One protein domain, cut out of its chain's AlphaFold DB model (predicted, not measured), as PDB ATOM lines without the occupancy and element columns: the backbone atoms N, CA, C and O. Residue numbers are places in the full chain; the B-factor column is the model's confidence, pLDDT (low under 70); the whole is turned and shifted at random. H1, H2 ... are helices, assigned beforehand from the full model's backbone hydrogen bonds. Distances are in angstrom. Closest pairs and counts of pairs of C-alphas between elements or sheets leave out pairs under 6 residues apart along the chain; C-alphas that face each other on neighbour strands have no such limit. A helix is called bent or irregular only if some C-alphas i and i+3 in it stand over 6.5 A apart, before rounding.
ATOM      1  N   PRO A  23      26.728 -22.234  19.362       62.62
ATOM      2  CA  PRO A  23      26.834 -22.444  20.819       62.62
ATOM      3  C   PRO A  23      25.643 -23.182  21.468       62.62
ATOM      4  O   PRO A  23      25.667 -23.471  22.667       62.62
ATOM      5  N   LYS A  24      24.553 -23.434  20.732       65.00
ATOM      6  CA  LYS A  24      23.394 -24.196  21.230       65.00
ATOM      7  C   LYS A  24      23.663 -25.706  21.214       65.00
ATOM      8  O   LYS A  24      23.404 -26.364  22.215       65.00
ATOM      9  N   ASP A  25      24.258 -26.212  20.137       64.19
ATOM     10  CA  ASP A  25      24.518 -27.645  19.947       64.19
ATOM     11  C   ASP A  25      25.584 -28.142  20.934       64.19
ATOM     12  O   ASP A  25      25.431 -29.191  21.557       64.19
ATOM     13  N   LEU A  26      26.615 -27.321  21.167       65.25
ATOM     14  CA  LEU A  26      27.645 -27.582  22.175       65.25
ATOM     15  C   LEU A  26      27.054 -27.682  23.582       65.25
ATOM     16  O   LEU A  26      27.353 -28.621  24.312       65.25
ATOM     17  N   ARG A  27      26.157 -26.760  23.956       69.88
ATOM     18  CA  ARG A  27      25.475 -26.807  25.260       69.88
ATOM     19  C   ARG A  27      24.651 -28.075  25.440       69.88
ATOM     20  O   ARG A  27      24.593 -28.599  26.548       69.88
ATOM     21  N   GLN A  28      24.017 -28.563  24.379       69.81
ATOM     22  CA  GLN A  28      23.227 -29.784  24.446       69.81
ATOM     23  C   GLN A  28      24.106 -31.040  24.506       69.81
ATOM     24  O   GLN A  28      23.773 -31.955  25.252       69.81
ATOM     25  N   LEU A  29      25.261 -31.054  23.837       70.38
ATOM     26  CA  LEU A  29      26.251 -32.121  23.999       70.38
ATOM     27  C   LEU A  29      26.807 -32.175  25.431       70.38
ATOM     28  O   LEU A  29      26.897 -33.251  26.012       70.38
ATOM     29  N   PHE A  30      27.098 -31.022  26.046       66.00
ATOM     30  CA  PHE A  30      27.531 -30.964  27.449       66.00
ATOM     31  C   PHE A  30      26.469 -31.466  28.442       66.00
ATOM     32  O   PHE A  30      26.803 -31.773  29.584       66.00
ATOM     33  N   ARG A  31      25.198 -31.591  28.030       73.31
ATOM     34  CA  ARG A  31      24.152 -32.232  28.846       73.31
ATOM     35  C   ARG A  31      24.214 -33.759  28.828       73.31
ATOM     36  O   ARG A  31      23.487 -34.375  29.601       73.31
ATOM     37  N   GLN A  32      25.050 -34.365  27.985       78.06
ATOM     38  CA  GLN A  32      25.301 -35.806  27.940       78.06
ATOM     39  C   GLN A  32      26.712 -36.091  28.485       78.06
ATOM     40  O   GLN A  32      27.686 -36.036  27.728       78.06
ATOM     41  N   PRO A  33      26.852 -36.412  29.788       80.38
ATOM     42  CA  PRO A  33      28.161 -36.521  30.439       80.38
ATOM     43  C   PRO A  33      29.088 -37.556  29.796       80.38
ATOM     44  O   PRO A  33      30.291 -37.335  29.717       80.38
ATOM     45  N   LEU A  34      28.530 -38.667  29.302       82.38
ATOM     46  CA  LEU A  34      29.304 -39.746  28.683       82.38
ATOM     47  C   LEU A  34      29.927 -39.327  27.347       82.38
ATOM     48  O   LEU A  34      31.110 -39.572  27.122       82.38
ATOM     49  N   LEU A  35      29.168 -38.635  26.491       82.62
ATOM     50  CA  LEU A  35      29.704 -38.119  25.231       82.62
ATOM     51  C   LEU A  35      30.733 -37.024  25.475       82.62
ATOM     52  O   LEU A  35      31.799 -37.052  24.863       82.62
ATOM     53  N   ALA A  36      30.444 -36.095  26.393       82.62
ATOM     54  CA  ALA A  36      31.393 -35.056  26.776       82.62
ATOM     55  C   ALA A  36      32.723 -35.671  27.240       82.62
ATOM     56  O   ALA A  36      33.772 -35.300  26.721       82.62
ATOM     57  N   ALA A  37      32.677 -36.689  28.106       85.19
ATOM     58  CA  ALA A  37      33.865 -37.405  28.566       85.19
ATOM     59  C   ALA A  37      34.624 -38.115  27.427       85.19
ATOM     60  O   ALA A  37      35.856 -38.080  27.392       85.19
ATOM     61  N   GLY A  38      33.911 -38.739  26.482       87.19
ATOM     62  CA  GLY A  38      34.521 -39.410  25.330       87.19
ATOM     63  C   GLY A  38      35.295 -38.445  24.429       87.19
ATOM     64  O   GLY A  38      36.422 -38.726  24.029       87.19
ATOM     65  N   PHE A  39      34.730 -37.273  24.157       85.88
ATOM     66  CA  PHE A  39      35.422 -36.228  23.411       85.88
ATOM     67  C   PHE A  39      36.529 -35.545  24.240       85.88
ATOM     68  O   PHE A  39      37.595 -35.254  23.698       85.88
ATOM     69  N   ASP A  40      36.335 -35.332  25.546       85.06
ATOM     70  CA  ASP A  40      37.371 -34.804  26.448       85.06
ATOM     71  C   ASP A  40      38.626 -35.684  26.441       85.06
ATOM     72  O   ASP A  40      39.745 -35.173  26.462       85.06
ATOM     73  N   ALA A  41      38.465 -37.006  26.330       87.56
ATOM     74  CA  ALA A  41      39.587 -37.938  26.215       87.56
ATOM     75  C   ALA A  41      40.450 -37.719  24.956       87.56
ATOM     76  O   ALA A  41      41.594 -38.177  24.922       87.56
ATOM     77  N   LEU A  42      39.928 -37.018  23.945       89.06
ATOM     78  CA  LEU A  42      40.605 -36.710  22.683       89.06
ATOM     79  C   LEU A  42      41.183 -35.288  22.650       89.06
ATOM     80  O   LEU A  42      41.886 -34.935  21.704       89.06
ATOM     81  N   ILE A  43      40.893 -34.442  23.645       84.56
ATOM     82  CA  ILE A  43      41.233 -33.011  23.597       84.56
ATOM     83  C   ILE A  43      42.744 -32.759  23.546       84.56
ATOM     84  O   ILE A  43      43.207 -31.821  22.887       84.56
ATOM     85  N   ASP A  44      43.503 -33.636  24.199       85.50
ATOM     86  CA  ASP A  44      44.956 -33.551  24.320       85.50
ATOM     87  C   ASP A  44      45.677 -33.945  23.008       85.50
ATOM     88  O   ASP A  44      46.873 -33.703  22.880       85.50
ATOM     89  N   MET A  45      44.956 -34.483  22.011       88.50
ATOM     90  CA  MET A  45      45.458 -34.841  20.673       88.50
ATOM     91  C   MET A  45      44.891 -33.876  19.613       88.50
ATOM     92  O   MET A  45      43.881 -34.181  18.972       88.50
ATOM     93  N   PRO A  46      45.478 -32.679  19.427       83.75
ATOM     94  CA  PRO A  46      44.904 -31.632  18.578       83.75
ATOM     95  C   PRO A  46      44.727 -32.044  17.109       83.75
ATOM     96  O   PRO A  46      43.753 -31.606  16.494       83.75
ATOM     97  N   GLY A  47      45.584 -32.916  16.564       87.94
ATOM     98  CA  GLY A  47      45.487 -33.385  15.177       87.94
ATOM     99  C   GLY A  47      44.147 -34.035  14.828       87.94
ATOM    100  O   GLY A  47      43.642 -33.845  13.722       87.94
ATOM    101  N   LEU A  48      43.497 -34.703  15.791       89.56
ATOM    102  CA  LEU A  48      42.194 -35.350  15.581       89.56
ATOM    103  C   LEU A  48      41.071 -34.354  15.266       89.56
ATOM    104  O   LEU A  48      40.078 -34.713  14.636       89.56
ATOM    105  N   TRP A  49      41.212 -33.104  15.704       86.56
ATOM    106  CA  TRP A  49      40.149 -32.100  15.655       86.56
ATOM    107  C   TRP A  49      40.143 -31.275  14.367       86.56
ATOM    108  O   TRP A  49      39.180 -30.554  14.116       86.56
ATOM    109  N   ALA A  50      41.177 -31.390  13.527       79.81
ATOM    110  CA  ALA A  50      41.366 -30.520  12.365       79.81
ATOM    111  C   ALA A  50      40.219 -30.588  11.337       79.81
ATOM    112  O   ALA A  50      39.887 -29.581  10.715       79.81
ATOM    113  N   LYS A  51      39.570 -31.751  11.184       72.50
ATOM    114  CA  LYS A  51      38.453 -31.968  10.241       72.50
ATOM    115  C   LYS A  51      37.075 -32.038  10.905       72.50
ATOM    116  O   LYS A  51      36.130 -32.572  10.315       72.50
ATOM    117  N   LEU A  52      36.936 -31.549  12.136       72.38
ATOM    118  CA  LEU A  52      35.689 -31.685  12.882       72.38
ATOM    119  C   LEU A  52      34.519 -30.975  12.170       72.38
ATOM    120  O   LEU A  52      34.469 -29.750  12.077       72.38
ATOM    121  N   GLN A  53      33.531 -31.746  11.704       66.00
ATOM    122  CA  GLN A  53      32.315 -31.199  11.099       66.00
ATOM    123  C   GLN A  53      31.272 -30.876  12.175       66.00
ATOM    124  O   GLN A  53      30.364 -31.664  12.436       66.00
ATOM    125  N   LEU A  54      31.360 -29.678  12.756       63.53
ATOM    126  CA  LEU A  54      30.424 -29.197  13.783       63.53
ATOM    127  C   LEU A  54      28.953 -29.232  13.349       63.53
ATOM    128  O   LEU A  54      28.065 -29.520  14.146       63.53
ATOM    129  N   GLY A  55      28.684 -29.038  12.056       62.16
ATOM    130  CA  GLY A  55      27.339 -29.146  11.496       62.16
ATOM    131  C   GLY A  55      26.693 -30.529  11.652       62.16
ATOM    132  O   GLY A  55      25.484 -30.627  11.499       62.16
ATOM    133  N   ALA A  56      27.439 -31.590  11.970       67.06
ATOM    134  CA  ALA A  56      26.880 -32.922  12.195       67.06
ATOM    135  C   ALA A  56      26.488 -33.184  13.659       67.06
ATOM    136  O   ALA A  56      25.675 -34.072  13.900       67.06
ATOM    137  N   LEU A  57      26.995 -32.403  14.623       68.81
ATOM    138  CA  LEU A  57      26.771 -32.623  16.059       68.81
ATOM    139  C   LEU A  57      25.292 -32.574  16.459       68.81
ATOM    140  O   LEU A  57      24.834 -33.442  17.193       68.81
ATOM    141  N   HIS A  58      24.516 -31.627  15.925       69.12
ATOM    142  CA  HIS A  58      23.077 -31.562  16.210       69.12
ATOM    143  C   HIS A  58      22.321 -32.816  15.742       69.12
ATOM    144  O   HIS A  58      21.371 -33.237  16.397       69.12
ATOM    145  N   ARG A  59      22.755 -33.448  14.639       70.75
ATOM    146  CA  ARG A  59      22.149 -34.695  14.143       70.75
ATOM    147  C   ARG A  59      22.384 -35.833  15.127       70.75
ATOM    148  O   ARG A  59      21.477 -36.626  15.337       70.75
ATOM    149  N   LEU A  60      23.553 -35.865  15.772       71.00
ATOM    150  CA  LEU A  60      23.930 -36.899  16.743       71.00
ATOM    151  C   LEU A  60      22.964 -36.960  17.923       71.00
ATOM    152  O   LEU A  60      22.494 -38.032  18.292       71.00
ATOM    153  N   LEU A  61      22.598 -35.792  18.449       71.81
ATOM    154  CA  LEU A  61      21.708 -35.657  19.603       71.81
ATOM    155  C   LEU A  61      20.282 -36.163  19.320       71.81
ATOM    156  O   LEU A  61      19.547 -36.511  20.243       71.81
ATOM    157  N   VAL A  62      19.888 -36.226  18.045       78.44
ATOM    158  CA  VAL A  62      18.570 -36.716  17.609       78.44
ATOM    159  C   VAL A  62      18.546 -38.242  17.461       78.44
ATOM    160  O   VAL A  62      17.466 -38.841  17.504       78.44
ATOM    161  N   LEU A  63      19.704 -38.894  17.303       80.25
ATOM    162  CA  LEU A  63      19.767 -40.334  17.027       80.25
ATOM    163  C   LEU A  63      19.407 -41.203  18.231       80.25
ATOM    164  O   LEU A  63      18.915 -42.306  18.019       80.25
ATOM    165  N   LYS A  64      19.597 -40.712  19.467       84.50
ATOM    166  CA  LYS A  64      19.390 -41.491  20.706       84.50
ATOM    167  C   LYS A  64      20.260 -42.765  20.765       84.50
ATOM    168  O   LYS A  64      19.864 -43.750  21.377       84.50
ATOM    169  N   CYS A  65      21.436 -42.730  20.136       86.62
ATOM    170  CA  CYS A  65      22.411 -43.826  20.032       86.62
ATOM    171  C   CYS A  65      23.687 -43.459  20.846       86.62
ATOM    172  O   CYS A  65      24.808 -43.481  20.336       86.62
ATOM    173  N   ASP A  66      23.495 -42.961  22.080       86.88
ATOM    174  CA  ASP A  66      24.524 -42.278  22.889       86.88
ATOM    175  C   ASP A  66      25.653 -43.223  23.316       86.88
ATOM    176  O   ASP A  66      26.834 -42.857  23.331       86.88
ATOM    177  N   GLU A  67      25.302 -44.455  23.653       88.50
ATOM    178  CA  GLU A  67      26.239 -45.449  24.141       88.50
ATOM    179  C   GLU A  67      27.152 -45.961  23.006       88.50
ATOM    180  O   GLU A  67      28.351 -46.125  23.214       88.50
ATOM    181  N   GLU A  68      26.640 -46.161  21.787       88.75
ATOM    182  CA  GLU A  68      27.432 -46.500  20.587       88.75
ATOM    183  C   GLU A  68      28.388 -45.374  20.207       88.75
ATOM    184  O   GLU A  68      29.550 -45.619  19.881       88.75
ATOM    185  N   MET A  69      27.911 -44.131  20.276       88.88
ATOM    186  CA  MET A  69      28.747 -42.962  20.025       88.88
ATOM    187  C   MET A  69      29.883 -42.870  21.048       88.88
ATOM    188  O   MET A  69      31.033 -42.651  20.667       88.88
ATOM    189  N   THR A  70      29.581 -43.101  22.329       90.12
ATOM    190  CA  THR A  70      30.587 -43.127  23.401       90.12
ATOM    191  C   THR A  70      31.620 -44.231  23.163       90.12
ATOM    192  O   THR A  70      32.819 -43.974  23.262       90.12
ATOM    193  N   LEU A  71      31.176 -45.435  22.782       90.94
ATOM    194  CA  LEU A  71      32.062 -46.556  22.453       90.94
ATOM    195  C   LEU A  71      32.995 -46.234  21.279       90.94
ATOM    196  O   LEU A  71      34.177 -46.565  21.331       90.94
ATOM    197  N   TYR A  72      32.502 -45.553  20.241       92.25
ATOM    198  CA  TYR A  72      33.340 -45.162  19.105       92.25
ATOM    199  C   TYR A  72      34.382 -44.102  19.499       92.25
ATOM    200  O   TYR A  72      35.538 -44.188  19.087       92.25
ATOM    201  N   LEU A  73      34.011 -43.110  20.317       92.62
ATOM    202  CA  LEU A  73      34.955 -42.097  20.810       92.62
ATOM    203  C   LEU A  73      36.058 -42.723  21.677       92.62
ATOM    204  O   LEU A  73      37.237 -42.409  21.503       92.62
ATOM    205  N   ASP A  74      35.688 -43.653  22.556       94.00
ATOM    206  CA  ASP A  74      36.644 -44.436  23.342       94.00
ATOM    207  C   ASP A  74      37.542 -45.305  22.444       94.00
ATOM    208  O   ASP A  74      38.753 -45.375  22.663       94.00
ATOM    209  N   HIS A  75      36.989 -45.892  21.379       94.94
ATOM    210  CA  HIS A  75      37.765 -46.624  20.381       94.94
ATOM    211  C   HIS A  75      38.809 -45.733  19.691       94.94
ATOM    212  O   HIS A  75      39.966 -46.146  19.595       94.94
ATOM    213  N   ILE A  76      38.461 -44.498  19.303       95.56
ATOM    214  CA  ILE A  76      39.438 -43.526  18.781       95.56
ATOM    215  C   ILE A  76      40.542 -43.294  19.816       95.56
ATOM    216  O   ILE A  76      41.724 -43.448  19.506       95.56
ATOM    217  N   ALA A  77      40.183 -42.977  21.061       94.81
ATOM    218  CA  ALA A  77      41.168 -42.681  22.102       94.81
ATOM    219  C   ALA A  77      42.123 -43.861  22.340       94.81
ATOM    220  O   ALA A  77      43.339 -43.676  22.448       94.81
ATOM    221  N   LYS A  78      41.586 -45.083  22.411       95.44
ATOM    222  CA  LYS A  78      42.363 -46.316  22.581       95.44
ATOM    223  C   LYS A  78      43.247 -46.609  21.375       95.44
ATOM    224  O   LYS A  78      44.381 -47.041  21.573       95.44
ATOM    225  N   ALA A  79      42.765 -46.356  20.159       96.50
ATOM    226  CA  ALA A  79      43.529 -46.583  18.940       96.50
ATOM    227  C   ALA A  79      44.781 -45.706  18.888       96.50
ATOM    228  O   ALA A  79      45.891 -46.225  18.786       96.50
ATOM    229  N   TRP A  80      44.629 -44.397  19.083       96.56
ATOM    230  CA  TRP A  80      45.762 -43.471  19.053       96.56
ATOM    231  C   TRP A  80      46.728 -43.685  20.224       96.56
ATOM    232  O   TRP A  80      47.938 -43.651  20.032       96.56
ATOM    233  N   LYS A  81      46.231 -44.038  21.418       95.50
ATOM    234  CA  LYS A  81      47.090 -44.473  22.538       95.50
ATOM    235  C   LYS A  81      47.829 -45.784  22.267       95.50
ATOM    236  O   LYS A  81      48.887 -46.020  22.840       95.50
ATOM    237  N   LYS A  82      47.261 -46.687  21.463       96.00
ATOM    238  CA  LYS A  82      47.955 -47.910  21.044       96.00
ATOM    239  C   LYS A  82      49.069 -47.572  20.056       96.00
ATOM    240  O   LYS A  82      50.173 -48.060  20.245       96.00
ATOM    241  N   ILE A  83      48.789 -46.711  19.080       96.94
ATOM    242  CA  ILE A  83      49.772 -46.259  18.086       96.94
ATOM    243  C   ILE A  83      50.959 -45.557  18.759       96.94
ATOM    244  O   ILE A  83      52.101 -45.873  18.456       96.94
ATOM    245  N   LEU A  84      50.704 -44.665  19.720       96.12
ATOM    246  CA  LEU A  84      51.729 -43.860  20.405       96.12
ATOM    247  C   LEU A  84      52.526 -44.595  21.497       96.12
ATOM    248  O   LEU A  84      53.281 -43.961  22.238       96.12
ATOM    249  N   ARG A  85      52.331 -45.901  21.666       95.69
ATOM    250  CA  ARG A  85      52.991 -46.658  22.731       95.69
ATOM    251  C   ARG A  85      54.446 -46.927  22.375       95.69
ATOM    252  O   ARG A  85      54.728 -47.417  21.288       95.69
ATOM    253  N   TYR A  86      55.354 -46.665  23.304       93.19
ATOM    254  CA  TYR A  86      56.776 -46.935  23.124       93.19
ATOM    255  C   TYR A  86      57.333 -47.594  24.387       93.19
ATOM    256  O   TYR A  86      57.528 -46.936  25.413       93.19
ATOM    257  N   GLY A  87      57.521 -48.917  24.335       89.31
ATOM    258  CA  GLY A  87      57.799 -49.726  25.525       89.31
ATOM    259  C   GLY A  87      56.717 -49.534  26.595       89.31
ATOM    260  O   GLY A  87      55.522 -49.564  26.291       89.31
ATOM    261  N   ASP A  88      57.142 -49.257  27.829       87.94
ATOM    262  CA  ASP A  88      56.252 -48.948  28.960       87.94
ATOM    263  C   ASP A  88      55.820 -47.472  29.022       87.94
ATOM    264  O   ASP A  88      55.117 -47.048  29.943       87.94
ATOM    265  N   THR A  89      56.229 -46.664  28.039       90.56
ATOM    266  CA  THR A  89      55.954 -45.224  27.990       90.56
ATOM    267  C   THR A  89      54.978 -44.855  26.872       90.56
ATOM    268  O   THR A  89      54.681 -45.636  25.964       90.56
ATOM    269  N   MET A  90      54.436 -43.640  26.958       93.56
ATOM    270  CA  MET A  90      53.527 -43.069  25.968       93.56
ATOM    271  C   MET A  90      54.179 -41.835  25.356       93.56
ATOM    272  O   MET A  90      54.586 -40.929  26.086       93.56
ATOM    273  N   LEU A  91      54.238 -41.778  24.027       93.38
ATOM    274  CA  LEU A  91      54.735 -40.595  23.334       93.38
ATOM    275  C   LEU A  91      53.811 -39.386  23.574       93.38
ATOM    276  O   LEU A  91      52.606 -39.556  23.806       93.38
ATOM    277  N   PRO A  92      54.337 -38.148  23.499       92.38
ATOM    278  CA  PRO A  92      53.530 -36.949  23.677       92.38
ATOM    279  C   PRO A  92      52.362 -36.899  22.687       92.38
ATOM    280  O   PRO A  92      52.550 -37.018  21.480       92.38
ATOM    281  N   PHE A  93      51.151 -36.631  23.176       91.69
ATOM    282  CA  PHE A  93      49.955 -36.531  22.325       91.69
ATOM    283  C   PHE A  93      50.015 -35.383  21.305       91.69
ATOM    284  O   PHE A  93      49.320 -35.429  20.293       91.69
ATOM    285  N   LEU A  94      50.889 -34.393  21.525       88.75
ATOM    286  CA  LEU A  94      51.188 -33.337  20.553       88.75
ATOM    287  C   LEU A  94      51.890 -33.864  19.291       88.75
ATOM    288  O   LEU A  94      51.878 -33.170  18.280       88.75
ATOM    289  N   ALA A  95      52.468 -35.070  19.325       89.69
ATOM    290  CA  ALA A  95      53.044 -35.706  18.143       89.69
ATOM    291  C   ALA A  95      51.981 -36.102  17.103       89.69
ATOM    292  O   ALA A  95      52.321 -36.332  15.947       89.69
ATOM    293  N   VAL A  96      50.704 -36.171  17.502       91.88
ATOM    294  CA  VAL A  96      49.569 -36.431  16.609       91.88
ATOM    295  C   VAL A  96      49.106 -35.117  15.989       91.88
ATOM    296  O   VAL A  96      48.248 -34.413  16.535       91.88
ATOM    297  N   ASP A  97      49.682 -34.783  14.840       92.44
ATOM    298  CA  ASP A  97      49.269 -33.643  14.028       92.44
ATOM    299  C   ASP A  97      48.157 -34.010  13.022       92.44
ATOM    300  O   ASP A  97      47.765 -35.167  12.860       92.44
ATOM    301  N   ALA A  98      47.601 -32.989  12.370       92.81
ATOM    302  CA  ALA A  98      46.473 -33.137  11.455       92.81
ATOM    303  C   ALA A  98      46.814 -33.908  10.169       92.81
ATOM    304  O   ALA A  98      45.950 -34.614   9.645       92.81
ATOM    305  N   VAL A  99      48.041 -33.764   9.661       94.75
ATOM    306  CA  VAL A  99      48.522 -34.473   8.469       94.75
ATOM    307  C   VAL A  99      48.688 -35.946   8.808       94.75
ATOM    308  O   VAL A  99      48.116 -36.781   8.120       94.75
ATOM    309  N   THR A 100      49.321 -36.257   9.942       96.06
ATOM    310  CA  THR A 100      49.443 -37.634  10.440       96.06
ATOM    311  C   THR A 100      48.086 -38.327  10.561       96.06
ATOM    312  O   THR A 100      47.906 -39.437  10.064       96.06
ATOM    313  N   VAL A 101      47.096 -37.672  11.180       96.12
ATOM    314  CA  VAL A 101      45.739 -38.235  11.288       96.12
ATOM    315  C   VAL A 101      45.113 -38.440   9.914       96.12
ATOM    316  O   VAL A 101      44.503 -39.478   9.677       96.12
ATOM    317  N   HIS A 102      45.258 -37.474   9.008       94.62
ATOM    318  CA  HIS A 102      44.674 -37.571   7.678       94.62
ATOM    319  C   HIS A 102      45.289 -38.696   6.841       94.62
ATOM    320  O   HIS A 102      44.553 -39.396   6.148       94.62
ATOM    321  N   SER A 103      46.605 -38.863   6.882       96.19
ATOM    322  CA  SER A 103      47.280 -39.878   6.079       96.19
ATOM    323  C   SER A 103      47.009 -41.290   6.593       96.19
ATOM    324  O   SER A 103      47.067 -42.237   5.818       96.19
ATOM    325  N   LEU A 104      46.696 -41.437   7.887       96.94
ATOM    326  CA  LEU A 104      46.445 -42.737   8.513       96.94
ATOM    327  C   LEU A 104      44.961 -43.112   8.609       96.94
ATOM    328  O   LEU A 104      44.648 -44.300   8.641       96.94
ATOM    329  N   GLU A 105      44.037 -42.148   8.684       95.00
ATOM    330  CA  GLU A 105      42.607 -42.460   8.793       95.00
ATOM    331  C   GLU A 105      42.130 -43.328   7.616       95.00
ATOM    332  O   GLU A 105      42.512 -43.102   6.473       95.00
ATOM    333  N   LEU A 106      41.261 -44.302   7.902       94.38
ATOM    334  CA  LEU A 106      40.753 -45.308   6.953       94.38
ATOM    335  C   LEU A 106      41.706 -46.435   6.535       94.38
ATOM    336  O   LEU A 106      41.214 -47.418   5.978       94.38
ATOM    337  N   LEU A 107      43.001 -46.366   6.839       97.44
ATOM    338  CA  LEU A 107      43.917 -47.461   6.519       97.44
ATOM    339  C   LEU A 107      43.701 -48.658   7.453       97.44
ATOM    340  O   LEU A 107      43.453 -48.475   8.647       97.44
ATOM    341  N   ALA A 108      43.860 -49.876   6.931       97.25
ATOM    342  CA  ALA A 108      43.887 -51.126   7.694       97.25
ATOM    343  C   ALA A 108      45.183 -51.932   7.437       97.25
ATOM    344  O   ALA A 108      45.124 -53.047   6.907       97.25
ATOM    345  N   PRO A 109      46.359 -51.417   7.847       96.81
ATOM    346  CA  PRO A 109      47.672 -51.965   7.476       96.81
ATOM    347  C   PRO A 109      47.905 -53.427   7.871       96.81
ATOM    348  O   PRO A 109      48.624 -54.148   7.189       96.81
ATOM    349  N   LYS A 110      47.261 -53.902   8.943       97.31
ATOM    350  CA  LYS A 110      47.338 -55.310   9.359       97.31
ATOM    351  C   LYS A 110      46.745 -56.278   8.330       97.31
ATOM    352  O   LYS A 110      47.107 -57.452   8.303       97.31
ATOM    353  N   HIS A 111      45.787 -55.804   7.540       96.31
ATOM    354  CA  HIS A 111      44.974 -56.621   6.638       96.31
ATOM    355  C   HIS A 111      45.149 -56.248   5.158       96.31
ATOM    356  O   HIS A 111      44.550 -56.896   4.305       96.31
ATOM    357  N   SER A 112      45.936 -55.214   4.851       97.44
ATOM    358  CA  SER A 112      46.173 -54.708   3.499       97.44
ATOM    359  C   SER A 112      47.661 -54.421   3.315       97.44
ATOM    360  O   SER A 112      48.192 -53.479   3.902       97.44
ATOM    361  N   ASP A 113      48.328 -55.206   2.466       97.25
ATOM    362  CA  ASP A 113      49.745 -54.995   2.134       97.25
ATOM    363  C   ASP A 113      49.979 -53.649   1.429       97.25
ATOM    364  O   ASP A 113      51.040 -53.039   1.578       97.25
ATOM    365  N   ILE A 114      48.967 -53.153   0.706       97.88
ATOM    366  CA  ILE A 114      48.985 -51.829   0.074       97.88
ATOM    367  C   ILE A 114      49.015 -50.743   1.152       97.88
ATOM    368  O   ILE A 114      49.878 -49.868   1.117       97.88
ATOM    369  N   ASP A 115      48.119 -50.825   2.139       98.12
ATOM    370  CA  ASP A 115      48.053 -49.847   3.232       98.12
ATOM    371  C   ASP A 115      49.321 -49.909   4.088       98.12
ATOM    372  O   ASP A 115      49.838 -48.880   4.517       98.12
ATOM    373  N   LYS A 116      49.848 -51.116   4.310       98.06
ATOM    374  CA  LYS A 116      51.106 -51.331   5.026       98.06
ATOM    375  C   LYS A 116      52.281 -50.659   4.323       98.06
ATOM    376  O   LYS A 116      53.032 -49.933   4.970       98.06
ATOM    377  N   SER A 117      52.420 -50.878   3.018       98.12
ATOM    378  CA  SER A 117      53.481 -50.258   2.214       98.12
ATOM    379  C   SER A 117      53.345 -48.735   2.222       98.12
ATOM    380  O   SER A 117      54.319 -48.034   2.469       98.12
ATOM    381  N   LEU A 118      52.117 -48.224   2.082       98.19
ATOM    382  CA  LEU A 118      51.839 -46.792   2.167       98.19
ATOM    383  C   LEU A 118      52.262 -46.192   3.518       98.19
ATOM    384  O   LEU A 118      52.865 -45.125   3.547       98.19
ATOM    385  N   VAL A 119      51.978 -46.862   4.640       98.00
ATOM    386  CA  VAL A 119      52.399 -46.396   5.975       98.00
ATOM    387  C   VAL A 119      53.920 -46.330   6.100       98.00
ATOM    388  O   VAL A 119      54.436 -45.360   6.659       98.00
ATOM    389  N   ILE A 120      54.629 -47.347   5.601       97.94
ATOM    390  CA  ILE A 120      56.096 -47.389   5.624       97.94
ATOM    391  C   ILE A 120      56.651 -46.216   4.809       97.94
ATOM    392  O   ILE A 120      57.411 -45.418   5.353       97.94
ATOM    393  N   ASP A 121      56.179 -46.037   3.575       98.06
ATOM    394  CA  ASP A 121      56.600 -44.947   2.689       98.06
ATOM    395  C   ASP A 121      56.352 -43.565   3.316       98.06
ATOM    396  O   ASP A 121      57.221 -42.690   3.288       98.06
ATOM    397  N   LEU A 122      55.174 -43.355   3.911       97.81
ATOM    398  CA  LEU A 122      54.824 -42.105   4.592       97.81
ATOM    399  C   LEU A 122      55.751 -41.824   5.784       97.81
ATOM    400  O   LEU A 122      56.105 -40.668   6.039       97.81
ATOM    401  N   MET A 123      56.146 -42.865   6.523       97.19
ATOM    402  CA  MET A 123      57.107 -42.732   7.615       97.19
ATOM    403  C   MET A 123      58.511 -42.442   7.070       97.19
ATOM    404  O   MET A 123      59.189 -41.560   7.587       97.19
ATOM    405  N   GLU A 124      58.972 -43.114   6.025       95.69
ATOM    406  CA  GLU A 124      60.308 -42.870   5.462       95.69
ATOM    407  C   GLU A 124      60.455 -41.445   4.911       95.69
ATOM    408  O   GLU A 124      61.485 -40.801   5.110       95.69
ATOM    409  N   ARG A 125      59.390 -40.909   4.308       95.62
ATOM    410  CA  ARG A 125      59.340 -39.529   3.795       95.62
ATOM    411  C   ARG A 125      59.206 -38.461   4.881       95.62
ATOM    412  O   ARG A 125      59.303 -37.275   4.579       95.62
ATOM    413  N   GLY A 126      58.963 -38.853   6.132       94.69
ATOM    414  CA  GLY A 126      58.745 -37.908   7.228       94.69
ATOM    415  C   GLY A 126      57.383 -37.208   7.197       94.69
ATOM    416  O   GLY A 126      57.209 -36.204   7.882       94.69
ATOM    417  N   GLU A 127      56.416 -37.715   6.425       96.06
ATOM    418  CA  GLU A 127      55.087 -37.098   6.277       96.06
ATOM    419  C   GLU A 127      54.173 -37.378   7.475       96.06
ATOM    420  O   GLU A 127      53.303 -36.569   7.801       96.06
ATOM    421  N   ILE A 128      54.384 -38.512   8.151       96.62
ATOM    422  CA  ILE A 128      53.700 -38.862   9.398       96.62
ATOM    423  C   ILE A 128      54.665 -38.815  10.586       96.62
ATOM    424  O   ILE A 128      55.841 -39.189  10.491       96.62
ATOM    425  N   PHE A 129      54.147 -38.335  11.716       95.38
ATOM    426  CA  PHE A 129      54.889 -38.043  12.944       95.38
ATOM    427  C   PHE A 129      56.172 -37.217  12.699       95.38
ATOM    428  O   PHE A 129      57.252 -37.617  13.140       95.38
ATOM    429  N   PRO A 130      56.092 -36.049  12.030       94.31
ATOM    430  CA  PRO A 130      57.260 -35.241  11.658       94.31
ATOM    431  C   PRO A 130      58.028 -34.682  12.865       94.31
ATOM    432  O   PRO A 130      59.188 -34.311  12.755       94.31
ATOM    433  N   SER A 131      57.394 -34.622  14.041       92.31
ATOM    434  CA  SER A 131      58.049 -34.195  15.286       92.31
ATOM    435  C   SER A 131      58.977 -35.255  15.892       92.31
ATOM    436  O   SER A 131      59.709 -34.948  16.832       92.31
ATOM    437  N   GLN A 132      58.932 -36.499  15.403       92.75
ATOM    438  CA  GLN A 132      59.698 -37.622  15.940       92.75
ATOM    439  C   GLN A 132      60.877 -37.937  15.017       92.75
ATOM    440  O   GLN A 132      60.687 -38.516  13.952       92.75
ATOM    441  N   ASN A 133      62.096 -37.596  15.437       90.31
ATOM    442  CA  ASN A 133      63.314 -37.825  14.645       90.31
ATOM    443  C   ASN A 133      64.084 -39.088  15.058       90.31
ATOM    444  O   ASN A 133      64.956 -39.544  14.324       90.31
ATOM    445  N   ASP A 134      63.779 -39.651  16.228       94.50
ATOM    446  CA  ASP A 134      64.451 -40.849  16.724       94.50
ATOM    447  C   ASP A 134      64.060 -42.086  15.902       94.50
ATOM    448  O   ASP A 134      62.880 -42.419  15.772       94.50
ATOM    449  N   CYS A 135      65.059 -42.779  15.353       93.69
ATOM    450  CA  CYS A 135      64.853 -43.933  14.479       93.69
ATOM    451  C   CYS A 135      64.145 -45.098  15.197       93.69
ATOM    452  O   CYS A 135      63.287 -45.757  14.603       93.69
ATOM    453  N   GLY A 136      64.446 -45.324  16.480       94.88
ATOM    454  CA  GLY A 136      63.807 -46.366  17.285       94.88
ATOM    455  C   GLY A 136      62.322 -46.085  17.500       94.88
ATOM    456  O   GLY A 136      61.486 -46.947  17.229       94.88
ATOM    457  N   ILE A 137      61.984 -44.852  17.886       95.44
ATOM    458  CA  ILE A 137      60.596 -44.402  18.051       95.44
ATOM    459  C   ILE A 137      59.825 -44.536  16.736       95.44
ATOM    460  O   ILE A 137      58.722 -45.086  16.723       95.44
ATOM    461  N   ARG A 138      60.398 -44.066  15.620       96.62
ATOM    462  CA  ARG A 138      59.753 -44.149  14.298       96.62
ATOM    463  C   ARG A 138      59.483 -45.593  13.890       96.62
ATOM    464  O   ARG A 138      58.385 -45.891  13.427       96.62
ATOM    465  N   LYS A 139      60.439 -46.496  14.119       96.81
ATOM    466  CA  LYS A 139      60.268 -47.928  13.851       96.81
ATOM    467  C   LYS A 139      59.120 -48.523  14.672       96.81
ATOM    468  O   LYS A 139      58.234 -49.152  14.101       96.81
ATOM    469  N   THR A 140      59.077 -48.259  15.979       97.38
ATOM    470  CA  THR A 140      57.990 -48.747  16.845       97.38
ATOM    471  C   THR A 140      56.628 -48.169  16.456       97.38
ATOM    472  O   THR A 140      55.625 -48.877  16.494       97.38
ATOM    473  N   LEU A 141      56.564 -46.902  16.036       97.31
ATOM    474  CA  LEU A 141      55.327 -46.308  15.520       97.31
ATOM    475  C   LEU A 141      54.816 -47.061  14.285       97.31
ATOM    476  O   LEU A 141      53.632 -47.391  14.235       97.31
ATOM    477  N   VAL A 142      55.690 -47.372  13.320       97.81
ATOM    478  CA  VAL A 142      55.319 -48.174  12.140       97.81
ATOM    479  C   VAL A 142      54.804 -49.544  12.559       97.81
ATOM    480  O   VAL A 142      53.740 -49.944  12.095       97.81
ATOM    481  N   GLU A 143      55.506 -50.238  13.457       97.62
ATOM    482  CA  GLU A 143      55.090 -51.550  13.972       97.62
ATOM    483  C   GLU A 143      53.694 -51.476  14.608       97.62
ATOM    484  O   GLU A 143      52.796 -52.226  14.226       97.62
ATOM    485  N   ASN A 144      53.453 -50.499  15.485       97.88
ATOM    486  CA  ASN A 144      52.157 -50.323  16.141       97.88
ATOM    487  C   ASN A 144      51.012 -50.038  15.158       97.88
ATOM    488  O   ASN A 144      49.886 -50.500  15.375       97.88
ATOM    489  N   ILE A 145      51.278 -49.247  14.114       97.88
ATOM    490  CA  ILE A 145      50.310 -48.930  13.057       97.88
ATOM    491  C   ILE A 145      50.037 -50.179  12.211       97.88
ATOM    492  O   ILE A 145      48.879 -50.500  11.944       97.88
ATOM    493  N   CYS A 146      51.089 -50.911  11.841       97.38
ATOM    494  CA  CYS A 146      51.007 -52.147  11.062       97.38
ATOM    495  C   CYS A 146      50.288 -53.276  11.812       97.38
ATOM    496  O   CYS A 146      49.575 -54.060  11.195       97.38
ATOM    497  N   ASP A 147      50.404 -53.318  13.139       97.06
ATOM    498  CA  ASP A 147      49.748 -54.310  13.998       97.06
ATOM    499  C   ASP A 147      48.366 -53.866  14.507       97.06
ATOM    500  O   ASP A 147      47.714 -54.557  15.313       97.06
ATOM    501  N   PHE A 148      47.890 -52.694  14.078       96.62
ATOM    502  CA  PHE A 148      46.590 -52.190  14.485       96.62
ATOM    503  C   PHE A 148      45.459 -53.058  13.896       96.62
ATOM    504  O   PHE A 148      45.380 -53.234  12.682       96.62
ATOM    505  N   PRO A 149      44.574 -53.642  14.731       92.75
ATOM    506  CA  PRO A 149      43.506 -54.503  14.243       92.75
ATOM    507  C   PRO A 149      42.375 -53.662  13.648       92.75
ATOM    508  O   PRO A 149      41.609 -53.030  14.375       92.75
ATOM    509  N   GLY A 150      42.259 -53.705  12.323       92.94
ATOM    510  CA  GLY A 150      41.207 -53.032  11.570       92.94
ATOM    511  C   GLY A 150      41.597 -51.640  11.083       92.94
ATOM    512  O   GLY A 150      42.770 -51.320  10.921       92.94
ATOM    513  N   VAL A 151      40.576 -50.833  10.805       95.31
ATOM    514  CA  VAL A 151      40.725 -49.498  10.226       95.31
ATOM    515  C   VAL A 151      41.107 -48.483  11.298       95.31
ATOM    516  O   VAL A 151      40.424 -48.392  12.318       95.31
ATOM    517  N   ILE A 152      42.135 -47.672  11.049       97.00
ATOM    518  CA  ILE A 152      42.558 -46.601  11.956       97.00
ATOM    519  C   ILE A 152      41.440 -45.543  12.054       97.00
ATOM    520  O   ILE A 152      41.088 -44.910  11.048       97.00
ATOM    521  N   PRO A 153      40.858 -45.336  13.251       95.88
ATOM    522  CA  PRO A 153      39.708 -44.462  13.426       95.88
ATOM    523  C   PRO A 153      40.129 -43.003  13.663       95.88
ATOM    524  O   PRO A 153      41.167 -42.711  14.259       95.88
ATOM    525  N   SER A 154      39.275 -42.060  13.278       93.75
ATOM    526  CA  SER A 154      39.436 -40.629  13.546       93.75
ATOM    527  C   SER A 154      38.094 -39.980  13.897       93.75
ATOM    528  O   SER A 154      37.022 -40.576  13.754       93.75
ATOM    529  N   LEU A 155      38.116 -38.717  14.336       90.62
ATOM    530  CA  LEU A 155      36.868 -37.963  14.503       90.62
ATOM    531  C   LEU A 155      36.123 -37.808  13.171       90.62
ATOM    532  O   LEU A 155      34.893 -37.793  13.151       90.62
ATOM    533  N   TRP A 156      36.832 -37.751  12.045       88.81
ATOM    534  CA  TRP A 156      36.190 -37.716  10.736       88.81
ATOM    535  C   TRP A 156      35.484 -39.043  10.412       88.81
ATOM    536  O   TRP A 156      34.322 -39.011   9.987       88.81
ATOM    537  N   THR A 157      36.113 -40.199  10.676       89.94
ATOM    538  CA  THR A 157      35.472 -41.512  10.457       89.94
ATOM    539  C   THR A 157      34.267 -41.712  11.375       89.94
ATOM    540  O   THR A 157      33.258 -42.270  10.940       89.94
TER     541      THR A 157
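This is residues 23 to 157 of the 244 residues of an uncharacterized protein of Clathrospora elynae (UniProt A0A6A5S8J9). This is an elongated, open frame of helices: the long H5 makes one side, with H1, H2 and H4 towards its first end and the helical hairpin of H7 and H8 at its last. H3 and H6 touch each other across from H5. The 135 printed residues hold eight named helices, H1 to H8 in order, and no named strand: all helix. The whole is compact, with a radius of gyration of the C-alphas of 15.8 A, and spans 46 by 27 by 25 A.

Start at H1, residues 23 to 29, which touches H4, residues 54 to 63, closest at the C-alphas of Asp 25 and His 58, 5.6 A. H2, residues 33 to 40, touches residues 66 to 74 of H5, residues 66 to 83, at a shallow tilt of 26 degrees, closest at C-alphas Gly 38 and Leu 73, 5.3 A. H3, residues 46 to 49, touches H6, residues 98 to 104, at C-alphas Gly 47 and Ala 98, 3.9 A. H7, residues 113 to 124, and H8, residues 135 to 146, form a hairpin, closest at C-alphas Lys 116 and Cys 146, 6.1 A. H8 touches H5 at C-alphas Asn 144 and Ile 83, 5.1 A. Every O i to N i+4 pair is within hydrogen-bond range in H2, H5, H6, H7 and H8, against 2 of 3 in H1 and 3 of 6 in H4; H3 is too short for such a pair.

Find C-alpha 23 at (26.834, -22.444, 20.819), where H1 begins. H5 runs 26.0 A from C-alpha 66 at (24.524, -42.278, 22.889). H4 is only just irregular, with C-alphas 55 and 58 6.8 A apart. H8 ends at C-alpha 146, (51.007, -52.147, 11.062).

The C-alphas of Val 62 and Cys 135, the two farthest apart, are 46.9 A apart. The printed part has no cut, and H5 to H6 is the long link. Look for pLDDT under 70 at residues 23 to 28, 30 and 53 to 58.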